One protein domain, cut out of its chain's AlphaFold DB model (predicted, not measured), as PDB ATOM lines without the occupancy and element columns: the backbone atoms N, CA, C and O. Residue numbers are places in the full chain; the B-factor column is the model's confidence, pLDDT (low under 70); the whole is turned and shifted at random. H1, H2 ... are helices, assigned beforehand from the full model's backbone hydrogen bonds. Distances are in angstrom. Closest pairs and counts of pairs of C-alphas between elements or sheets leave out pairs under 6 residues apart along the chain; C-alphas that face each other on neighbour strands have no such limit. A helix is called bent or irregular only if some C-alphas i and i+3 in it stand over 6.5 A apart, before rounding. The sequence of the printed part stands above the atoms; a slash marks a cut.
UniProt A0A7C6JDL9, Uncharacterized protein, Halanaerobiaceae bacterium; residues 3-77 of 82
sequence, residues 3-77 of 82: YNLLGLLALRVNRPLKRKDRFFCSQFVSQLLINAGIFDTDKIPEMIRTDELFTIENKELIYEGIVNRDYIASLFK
ATOM      1  N   TYR A   3     129.577  90.560  77.799       74.62
ATOM      2  CA  TYR A   3     129.956  91.911  77.353       74.62
ATOM      3  C   TYR A   3     129.110  92.404  76.157       74.62
ATOM      4  O   TYR A   3     128.807  91.640  75.228       74.62
ATOM      5  N   ASN A   4     128.727  93.686  76.149       78.06
ATOM      6  CA  ASN A   4     127.948  94.304  75.065       78.06
ATOM      7  C   ASN A   4     128.829  94.885  73.939       78.06
ATOM      8  O   ASN A   4     128.797  96.079  73.670       78.06
ATOM      9  N   LEU A   5     129.593  94.044  73.231       78.50
ATOM     10  CA  LEU A   5     130.497  94.519  72.165       78.50
ATOM     11  C   LEU A   5     129.776  95.300  71.048       78.50
ATOM     12  O   LEU A   5     130.277  96.317  70.584       78.50
ATOM     13  N   LEU A   6     128.574  94.863  70.653       75.56
ATOM     14  CA  LEU A   6     127.751  95.574  69.663       75.56
ATOM     15  C   LEU A   6     127.283  96.940  70.173       75.56
ATOM     16  O   LEU A   6     127.166  97.881  69.391       75.56
ATOM     17  N   GLY A   7     127.063  97.063  71.482       74.62
ATOM     18  CA  GLY A   7     126.795  98.346  72.111       74.62
ATOM     19  C   GLY A   7     127.928  99.343  71.886       74.62
ATOM     20  O   GLY A   7     127.646 100.524  71.747       74.62
ATOM     21  N   LEU A   8     129.192  98.905  71.823       78.62
ATOM     22  CA  LEU A   8     130.338  99.812  71.674       78.62
ATOM     23  C   LEU A   8     130.283 100.565  70.334       78.62
ATOM     24  O   LEU A   8     130.547 101.764  70.271       78.62
ATOM     25  N   LEU A   9     129.875  99.866  69.270       80.50
ATOM     26  CA  LEU A   9     129.649 100.463  67.952       80.50
ATOM     27  C   LEU A   9     128.445 101.416  67.968       80.50
ATOM     28  O   LEU A   9     128.500 102.490  67.375       80.50
ATOM     29  N   ALA A  10     127.380 101.045  68.682       76.25
ATOM     30  CA  ALA A  10     126.168 101.850  68.807       76.25
ATOM     31  C   ALA A  10     126.391 103.137  69.637       76.25
ATOM     32  O   ALA A  10     125.859 104.196  69.305       76.25
ATOM     33  N   LEU A  11     127.256 103.079  70.656       77.88
ATOM     34  CA  LEU A  11     127.662 104.230  71.465       77.88
ATOM     35  C   LEU A  11     128.405 105.276  70.620       77.88
ATOM     36  O   LEU A  11     128.169 106.470  70.772       77.88
ATOM     37  N   ARG A  12     129.242 104.838  69.666       77.81
ATOM     38  CA  ARG A  12     129.964 105.738  68.745       77.81
ATOM     39  C   ARG A  12     129.027 106.573  67.865       77.81
ATOM     40  O   ARG A  12     129.388 107.680  67.484       77.81
ATOM     41  N   VAL A  13     127.836 106.063  67.556       81.56
ATOM     42  CA  VAL A  13     126.788 106.782  66.805       81.56
ATOM     43  C   VAL A  13     125.710 107.380  67.721       81.56
ATOM     44  O   VAL A  13     124.614 107.702  67.267       81.56
ATOM     45  N   ASN A  14     126.023 107.518  69.016       72.81
ATOM     46  CA  ASN A  14     125.176 108.091  70.063       72.81
ATOM     47  C   ASN A  14     123.784 107.437  70.178       72.81
ATOM     48  O   ASN A  14     122.789 108.088  70.492       72.81
ATOM     49  N   ARG A  15     123.705 106.130  69.892       78.44
ATOM     50  CA  ARG A  15     122.484 105.325  70.009       78.44
ATOM     51  C   ARG A  15     122.711 104.207  71.027       78.44
ATOM     52  O   ARG A  15     123.213 103.149  70.648       78.44
ATOM     53  N   PRO A  16     122.373 104.404  72.312       77.50
ATOM     54  CA  PRO A  16     122.565 103.371  73.322       77.50
ATOM     55  C   PRO A  16     121.747 102.121  72.962       77.50
ATOM     56  O   PRO A  16     120.520 102.151  72.896       77.50
ATOM     57  N   LEU A  17     122.436 101.006  72.698       76.38
ATOM     58  CA  LEU A  17     121.802  99.726  72.382       76.38
ATOM     59  C   LEU A  17     121.715  98.871  73.645       76.38
ATOM     60  O   LEU A  17     122.663  98.159  74.000       76.38
ATOM     61  N   LYS A  18     120.549  98.899  74.292       72.25
ATOM     62  CA  LYS A  18     120.262  98.033  75.434       72.25
ATOM     63  C   LYS A  18     120.048  96.596  74.968       72.25
ATOM     64  O   LYS A  18     119.242  96.323  74.079       72.25
ATOM     65  N   ARG A  19     120.767  95.656  75.579       76.81
ATOM     66  CA  ARG A  19     120.618  94.220  75.324       76.81
ATOM     67  C   ARG A  19     120.388  93.488  76.638       76.81
ATOM     68  O   ARG A  19     121.103  93.713  77.608       76.81
ATOM     69  N   LYS A  20     119.420  92.571  76.649       77.44
ATOM     70  CA  LYS A  20     119.173  91.716  77.813       77.44
ATOM     71  C   LYS A  20     120.427  90.887  78.129       77.44
ATOM     72  O   LYS A  20     121.064  90.357  77.214       77.44
ATOM     73  N   ASP A  21     120.799  90.840  79.408       76.81
ATOM     74  CA  ASP A  21     121.933  90.078  79.962       76.81
ATOM     75  C   ASP A  21     123.316  90.420  79.367       76.81
ATOM     76  O   ASP A  21     124.278  89.646  79.486       76.81
ATOM     77  N   ARG A  22     123.425  91.584  78.710       81.88
ATOM     78  CA  ARG A  22     124.611  92.049  77.986       81.88
ATOM     79  C   ARG A  22     124.914  93.496  78.364       81.88
ATOM     80  O   ARG A  22     124.217  94.399  77.915       81.88
ATOM     81  N   PHE A  23     125.978  93.701  79.130       80.81
ATOM     82  CA  PHE A  23     126.327  95.001  79.703       80.81
ATOM     83  C   PHE A  23     127.760  95.385  79.338       80.81
ATOM     84  O   PHE A  23     128.600  94.515  79.089       80.81
ATOM     85  N   PHE A  24     128.054  96.682  79.313       86.88
ATOM     86  CA  PHE A  24     129.439  97.131  79.469       86.88
ATOM     87  C   PHE A  24     129.893  96.935  80.917       86.88
ATOM     88  O   PHE A  24     129.067  96.905  81.830       86.88
ATOM     89  N   CYS A  25     131.204  96.833  81.138       85.50
ATOM     90  CA  CYS A  25     131.752  96.842  82.495       85.50
ATOM     91  C   CYS A  25     131.385  98.143  83.223       85.50
ATOM     92  O   CYS A  25     130.875  98.083  84.338       85.50
ATOM     93  N   SER A  26     131.545  99.292  82.557       90.94
ATOM     94  CA  SER A  26     131.162 100.597  83.100       90.94
ATOM     95  C   SER A  26     129.664 100.680  83.390       90.94
ATOM     96  O   SER A  26     129.305 101.113  84.473       90.94
ATOM     97  N   GLN A  27     128.806 100.186  82.490       92.00
ATOM     98  CA  GLN A  27     127.348 100.143  82.682       92.00
ATOM     99  C   GLN A  27     126.943  99.324  83.912       92.00
ATOM    100  O   GLN A  27     126.035  99.709  84.641       92.00
ATOM    101  N   PHE A  28     127.573  98.166  84.128       91.44
ATOM    102  CA  PHE A  28     127.268  97.334  85.289       91.44
ATOM    103  C   PHE A  28     127.645  98.038  86.596       91.44
ATOM    104  O   PHE A  28     126.819  98.139  87.499       91.44
ATOM    105  N   VAL A  29     128.878  98.546  86.675       93.50
ATOM    106  CA  VAL A  29     129.394  99.219  87.873       93.50
ATOM    107  C   VAL A  29     128.620 100.509  88.152       93.50
ATOM    108  O   VAL A  29     128.208 100.734  89.285       93.50
ATOM    109  N   SER A  30     128.351 101.323  87.129       94.94
ATOM    110  CA  SER A  30     127.609 102.574  87.289       94.94
ATOM    111  C   SER A  30     126.173 102.340  87.751       94.94
ATOM    112  O   SER A  30     125.732 102.998  88.685       94.94
ATOM    113  N   GLN A  31     125.464 101.357  87.181       94.44
ATOM    114  CA  GLN A  31     124.112 101.006  87.623       94.44
ATOM    115  C   GLN A  31     124.087 100.591  89.101       94.44
ATOM    116  O   GLN A  31     123.166 100.973  89.820       94.44
ATOM    117  N   LEU A  32     125.084  99.821  89.554       94.94
ATOM    118  CA  LEU A  32     125.197  99.412  90.953       94.94
ATOM    119  C   LEU A  32     125.425 100.618  91.876       94.94
ATOM    120  O   LEU A  32     124.738 100.748  92.886       94.94
ATOM    121  N   LEU A  33     126.354 101.507  91.517       95.12
ATOM    122  CA  LEU A  33     126.711 102.679  92.320       95.12
ATOM    123  C   LEU A  33     125.595 103.730  92.375       95.12
ATOM    124  O   LEU A  33     125.370 104.309  93.435       95.12
ATOM    125  N   ILE A  34     124.867 103.937  91.273       95.12
ATOM    126  CA  ILE A  34     123.680 104.807  91.225       95.12
ATOM    127  C   ILE A  34     122.592 104.250  92.146       95.12
ATOM    128  O   ILE A  34     122.060 104.968  92.987       95.12
ATOM    129  N   ASN A  35     122.300 102.948  92.051       95.50
ATOM    130  CA  ASN A  35     121.288 102.313  92.901       95.50
ATOM    131  C   ASN A  35     121.666 102.339  94.391       95.50
ATOM    132  O   ASN A  35     120.781 102.323  95.242       95.50
ATOM    133  N   ALA A  36     122.964 102.367  94.703       95.19
ATOM    134  CA  ALA A  36     123.484 102.502  96.060       95.19
ATOM    135  C   ALA A  36     123.536 103.960  96.562       95.19
ATOM    136  O   ALA A  36     123.884 104.179  97.718       95.19
ATOM    137  N   GLY A  37     123.225 104.953  95.718       94.06
ATOM    138  CA  GLY A  37     123.318 106.376  96.062       94.06
ATOM    139  C   GLY A  37     124.752 106.907  96.180       94.06
ATOM    140  O   GLY A  37     124.969 107.933  96.813       94.06
ATOM    141  N   ILE A  38     125.735 106.203  95.606       94.62
ATOM    142  CA  ILE A  38     127.166 106.555  95.677       94.62
ATOM    143  C   ILE A  38     127.591 107.412  94.479       94.62
ATOM    144  O   ILE A  38     128.492 108.239  94.597       94.62
ATOM    145  N   PHE A  39     126.970 107.199  93.317       94.50
ATOM    146  CA  PHE A  39     127.303 107.917  92.089       94.50
ATOM    147  C   PHE A  39     126.090 108.679  91.564       94.50
ATOM    148  O   PHE A  39     125.111 108.058  91.154       94.50
ATOM    149  N   ASP A  40     126.175 110.009  91.581       93.25
ATOM    150  CA  ASP A  40     125.121 110.910  91.114       93.25
ATOM    151  C   ASP A  40     125.435 111.431  89.704       93.25
ATOM    152  O   ASP A  40     126.540 111.913  89.433       93.25
ATOM    153  N   THR A  41     124.494 111.268  88.774       92.19
ATOM    154  CA  THR A  41     124.669 111.654  87.369       92.19
ATOM    155  C   THR A  41     123.342 111.695  86.613       92.19
ATOM    156  O   THR A  41     122.481 110.835  86.787       92.19
ATOM    157  N   ASP A  42     123.227 112.634  85.671       92.94
ATOM    158  CA  ASP A  42     122.085 112.735  84.751       92.94
ATOM    159  C   ASP A  42     122.147 111.726  83.585       92.94
ATOM    160  O   ASP A  42     121.236 111.644  82.755       92.94
ATOM    161  N   LYS A  43     123.244 110.968  83.461       91.56
ATOM    162  CA  LYS A  43     123.442 110.006  82.370       91.56
ATOM    163  C   LYS A  43     122.835 108.649  82.702       91.56
ATOM    164  O   LYS A  43     122.989 108.120  83.796       91.56
ATOM    165  N   ILE A  44     122.253 108.007  81.691       91.56
ATOM    166  CA  ILE A  44     121.874 106.596  81.808       91.56
ATOM    167  C   ILE A  44     123.125 105.694  81.871       91.56
ATOM    168  O   ILE A  44     124.119 105.987  81.195       91.56
ATOM    169  N   PRO A  45     123.085 104.559  82.595       90.94
ATOM    170  CA  PRO A  45     124.225 103.650  82.755       90.94
ATOM    171  C   PRO A  45     124.883 103.186  81.457       90.94
ATOM    172  O   PRO A  45     126.100 103.026  81.399       90.94
ATOM    173  N   GLU A  46     124.100 102.997  80.394       89.12
ATOM    174  CA  GLU A  46     124.572 102.611  79.062       89.12
ATOM    175  C   GLU A  46     125.533 103.632  78.427       89.12
ATOM    176  O   GLU A  46     126.254 103.278  77.493       89.12
ATOM    177  N   MET A  47     125.528 104.881  78.901       89.75
ATOM    178  CA  MET A  47     126.328 105.989  78.367       89.75
ATOM    179  C   MET A  47     127.477 106.415  79.281       89.75
ATOM    180  O   MET A  47     128.238 107.309  78.913       89.75
ATOM    181  N   ILE A  48     127.621 105.784  80.445       91.44
ATOM    182  CA  ILE A  48     128.680 106.106  81.397       91.44
ATOM    183  C   ILE A  48     129.959 105.390  80.975       91.44
ATOM    184  O   ILE A  48     129.989 104.163  80.800       91.44
ATOM    185  N   ARG A  49     131.030 106.161  80.802       90.19
ATOM    186  CA  ARG A  49     132.350 105.629  80.474       90.19
ATOM    187  C   ARG A  49     133.134 105.272  81.737       90.19
ATOM    188  O   ARG A  49     132.869 105.775  82.823       90.19
ATOM    189  N   THR A  50     134.118 104.387  81.593       89.62
ATOM    190  CA  THR A  50     134.955 103.942  82.719       89.62
ATOM    191  C   THR A  50     135.751 105.086  83.342       89.62
ATOM    192  O   THR A  50     135.924 105.104  84.553       89.62
ATOM    193  N   ASP A  51     136.218 106.044  82.536       91.25
ATOM    194  CA  ASP A  51     136.974 107.208  83.006       91.25
ATOM    195  C   ASP A  51     136.147 108.122  83.921       91.25
ATOM    196  O   ASP A  51     136.671 108.666  84.890       91.25
ATOM    197  N   GLU A  52     134.841 108.220  83.675       92.50
ATOM    198  CA  GLU A  52     133.911 108.987  84.512       92.50
ATOM    199  C   GLU A  52     133.723 108.368  85.902       92.50
ATOM    200  O   GLU A  52     133.519 109.086  86.868       92.50
ATOM    201  N   LEU A  53     133.860 107.049  86.052       92.25
ATOM    202  CA  LEU A  53     133.786 106.413  87.374       92.25
ATOM    203  C   LEU A  53     134.951 106.831  88.287       92.25
ATOM    204  O   LEU A  53     134.828 106.769  89.509       92.25
ATOM    205  N   PHE A  54     136.067 107.310  87.727       90.44
ATOM    206  CA  PHE A  54     137.160 107.868  88.523       90.44
ATOM    207  C   PHE A  54     136.873 109.286  89.035       90.44
ATOM    208  O   PHE A  54     137.699 109.823  89.770       90.44
ATOM    209  N   THR A  55     135.744 109.920  88.707       91.38
ATOM    210  CA  THR A  55     135.397 111.232  89.283       91.38
ATOM    211  C   THR A  55     134.676 111.123  90.624       91.38
ATOM    212  O   THR A  55     134.602 112.120  91.332       91.38
ATOM    213  N   ILE A  56     134.230 109.922  91.019       91.81
ATOM    214  CA  ILE A  56     133.543 109.668  92.296       91.81
ATOM    215  C   ILE A  56     134.379 110.194  93.467       91.81
ATOM    216  O   ILE A  56     135.572 109.895  93.573       91.81
ATOM    217  N   GLU A  57     133.768 110.991  94.333       89.75
ATOM    218  CA  GLU A  57     134.419 111.553  95.516       89.75
ATOM    219  C   GLU A  57     134.616 110.494  96.614       89.75
ATOM    220  O   GLU A  57     134.049 109.407  96.556       89.75
ATOM    221  N   ASN A  58     135.430 110.796  97.630       89.19
ATOM    222  CA  ASN A  58     135.665 109.906  98.782       89.19
ATOM    223  C   ASN A  58     136.192 108.503  98.417       89.19
ATOM    224  O   ASN A  58     135.910 107.521  99.102       89.19
ATOM    225  N   LYS A  59     136.977 108.408  97.340       89.69
ATOM    226  CA  LYS A  59     137.682 107.187  96.936       89.69
ATOM    227  C   LYS A  59     139.152 107.231  97.345       89.69
ATOM    228  O   LYS A  59     139.772 108.293  97.353       89.69
ATOM    229  N   GLU A  60     139.717 106.056  97.586       92.81
ATOM    230  CA  GLU A  60     141.136 105.860  97.878       92.81
ATOM    231  C   GLU A  60     141.763 104.939  96.823       92.81
ATOM    232  O   GLU A  60     141.167 103.937  96.415       92.81
ATOM    233  N   LEU A  61     142.972 105.277  96.365       89.62
ATOM    234  CA  LEU A  61     143.745 104.410  95.480       89.62
ATOM    235  C   LEU A  61     144.403 103.301  96.307       89.62
ATOM    236  O   LEU A  61     145.471 103.493  96.877       89.62
ATOM    237  N   ILE A  62     143.773 102.130  96.341       88.62
ATOM    238  CA  ILE A  62     144.304 100.958  97.059       88.62
ATOM    239  C   ILE A  62     145.333 100.158  96.244       88.62
ATOM    240  O   ILE A  62     146.072  99.348  96.805       88.62
ATOM    241  N   TYR A  63     145.360 100.338  94.918       85.50
ATOM    242  CA  TYR A  63     146.249  99.611  94.013       85.50
ATOM    243  C   TYR A  63     146.384 100.293  92.646       85.50
ATOM    244  O   TYR A  63     145.385 100.678  92.042       85.50
ATOM    245  N   GLU A  64     147.609 100.330  92.120       88.12
ATOM    246  CA  GLU A  64     147.924 100.704  90.740       88.12
ATOM    247  C   GLU A  64     149.003  99.758  90.190       88.12
ATOM    248  O   GLU A  64     150.005  99.490  90.853       88.12
ATOM    249  N   GLY A  65     148.799  99.223  88.983       85.94
ATOM    250  CA  GLY A  65     149.735  98.294  88.346       85.94
ATOM    251  C   GLY A  65     149.053  97.167  87.573       85.94
ATOM    252  O   GLY A  65     147.831  97.133  87.407       85.94
ATOM    253  N   ILE A  66     149.857  96.229  87.067       85.50
ATOM    254  CA  ILE A  66     149.348  95.045  86.369       85.50
ATOM    255  C   ILE A  66     148.767  94.080  87.392       85.50
ATOM    256  O   ILE A  66     149.498  93.437  88.146       85.50
ATOM    257  N   VAL A  67     147.450  93.919  87.343       80.81
ATOM    258  CA  VAL A  67     146.746  92.946  88.168       80.81
ATOM    259  C   VAL A  67     147.200  91.533  87.783       80.81
ATOM    260  O   VAL A  67     146.844  91.021  86.720       80.81
ATOM    261  N   ASN A  68     147.996  90.891  88.642       84.06
ATOM    262  CA  ASN A  68     148.371  89.489  88.485       84.06
ATOM    263  C   ASN A  68     147.429  88.584  89.303       84.06
ATOM    264  O   ASN A  68     146.748  89.017  90.237       84.06
ATOM    265  N   ARG A  69     147.356  87.305  88.921       76.38
ATOM    266  CA  ARG A  69     146.431  86.346  89.542       76.38
ATOM    267  C   ARG A  69     146.737  86.129  91.029       76.38
ATOM    268  O   ARG A  69     145.808  85.972  91.816       76.38
ATOM    269  N   ASP A  70     148.011  86.159  91.400       76.56
ATOM    270  CA  ASP A  70     148.460  85.886  92.767       76.56
ATOM    271  C   ASP A  70     148.110  87.031  93.730       76.56
ATOM    272  O   ASP A  70     147.728  86.782  94.870       76.56
ATOM    273  N   TYR A  71     148.154  88.274  93.251       75.06
ATOM    274  CA  TYR A  71     147.745  89.476  93.970       75.06
ATOM    275  C   TYR A  71     146.226  89.546  94.146       75.06
ATOM    276  O   TYR A  71     145.737  89.832  95.234       75.06
ATOM    277  N   ILE A  72     145.452  89.207  93.106       76.06
ATOM    278  CA  ILE A  72     143.999  89.029  93.267       76.06
ATOM    279  C   ILE A  72     143.735  87.988  94.362       76.06
ATOM    280  O   ILE A  72     142.961  88.232  95.284       76.06
ATOM    281  N   ALA A  73     144.398  86.832  94.292       73.88
ATOM    282  CA  ALA A  73     144.202  85.772  95.272       73.88
ATOM    283  C   ALA A  73     144.605  86.193  96.697       73.88
ATOM    284  O   ALA A  73     143.978  85.739  97.654       73.88
ATOM    285  N   SER A  74     145.611  87.058  96.870       72.19
ATOM    286  CA  SER A  74     145.985  87.581  98.189       72.19
ATOM    287  C   SER A  74     144.985  88.604  98.735       72.19
ATOM    288  O   SER A  74     144.727  88.581  99.936       72.19
ATOM    289  N   LEU A  75     144.368  89.431  97.883       70.50
ATOM    290  CA  LEU A  75     143.332  90.392  98.285       70.50
ATOM    291  C   LEU A  75     142.041  89.716  98.773       70.50
ATOM    292  O   LEU A  75     141.431  90.166  99.739       70.50
ATOM    293  N   PHE A  76     141.628  88.619  98.136       69.19
ATOM    294  CA  PHE A  76     140.372  87.935  98.472       69.19
ATOM    295  C   PHE A  76     140.510  86.858  99.561       69.19
ATOM    296  O   PHE A  76     139.504  86.304  99.994       69.19
ATOM    297  N   LYS A  77     141.722  86.582 100.065       63.56
ATOM    298  CA  LYS A  77     141.956  85.590 101.136       63.56
ATOM    299  C   LYS A  77     141.307  85.939 102.487       63.56
ATOM    300  O   LYS A  77     141.239  85.064 103.343       63.56
TER     301      LYS A  77
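Overview. This is residues 3 to 77 of the 82 residues of an uncharacterized protein of Halanaerobiaceae bacterium (UniProt A0A7C6JDL9). A small body has the helix H2 and the very short H3 together in its middle and H1 off at one end, and from it an arm, residues 59 to 77 with H4 near its tip, sticks out free toward the other end. Long loops join the four helices, and neither H1 nor H4 touches another helix. The printed part has 75 residues with four named helices, in the order H1, H2, H3, H4, and no named strand; its class is all helix, though under half of the residues, 31 of the 75, are in named elements. The whole is loose, with a radius of gyration of the C-alphas of 14.7 A, and its C-alphas span 40 by 26 by 20 A, an outline only just elongated.

Along the chain. Begin with the longest helix, H2, residues 25 to 35: find C-alpha 25 at (131.752, 96.842, 82.495), and from there the helix runs 15.7 A to C-alpha 35 at (121.288, 102.313, 92.901). Look next at residues 50 to 53, Thr 50 to Leu 53, which make H3, a helix of four residues. Go back toward the start of the printed part for H1, residues 5 to 12; it begins at C-alpha 5 at (130.497, 94.519, 72.165) and measures 11.7 A from first to last C-alpha. Near the other end of the printed part you will find H4, residues 69 to 76, which measures 10.9 A and ends at C-alpha 76 at (140.372, 87.935, 98.472). None of the four helices is bent or irregular.

Arrangement. Start again at H2, which touches H3 with 4 pairs of C-alphas within 8 A. The closest C-alphas of the two are those of Ser 26 and Thr 50, 5.1 A apart, and their centres are 10.5 A apart. Look for another helix beside H1 and you will find that it is apart from H2, from H3 and from H4, with no C-alpha of these within 8 A. H4 is likewise apart from H2 and from H3. Read on from Lys 59 to Lys 77, a stretch that includes H4, and you are in the part that stands free: no C-alpha 8 or more residues away along the chain comes within 10 A of it. On the backbone, every pair of O of residue i and N of residue i+4 is within hydrogen-bond range in H2 and H4, while in H1 it is 3 of 4; H3 is too short for such a pair, and its one pair of O of residue i and N of residue i+3 is within range.

Size, cuts and confidence. The two C-alphas farthest apart are those of Val 13 and Lys 77, at 43.1 A, whereas the first and last printed C-alphas, those of Tyr 3 and Lys 77, are 27.4 A apart. Set residues 59 to 77 aside and the body of 56 residues spans 33 by 21 by 16 A, with a radius of gyration of 11.2 A. The three links are long: residues 13 to 24 between H1 and H2, residues 36 to 49 between H2 and H3, and residues 54 to 68 between H3 and H4. The printed part has no cut; it runs from residue 3 to residue 77 of a full chain of 82 residues. In the B-factor column of this predicted model the mean pLDDT of the printed part is 84.9, with means of 93 in H2, 91 in H3, 77 in H1 and 74 in H4. Look for low confidence, under 70, at residues 76 to 77.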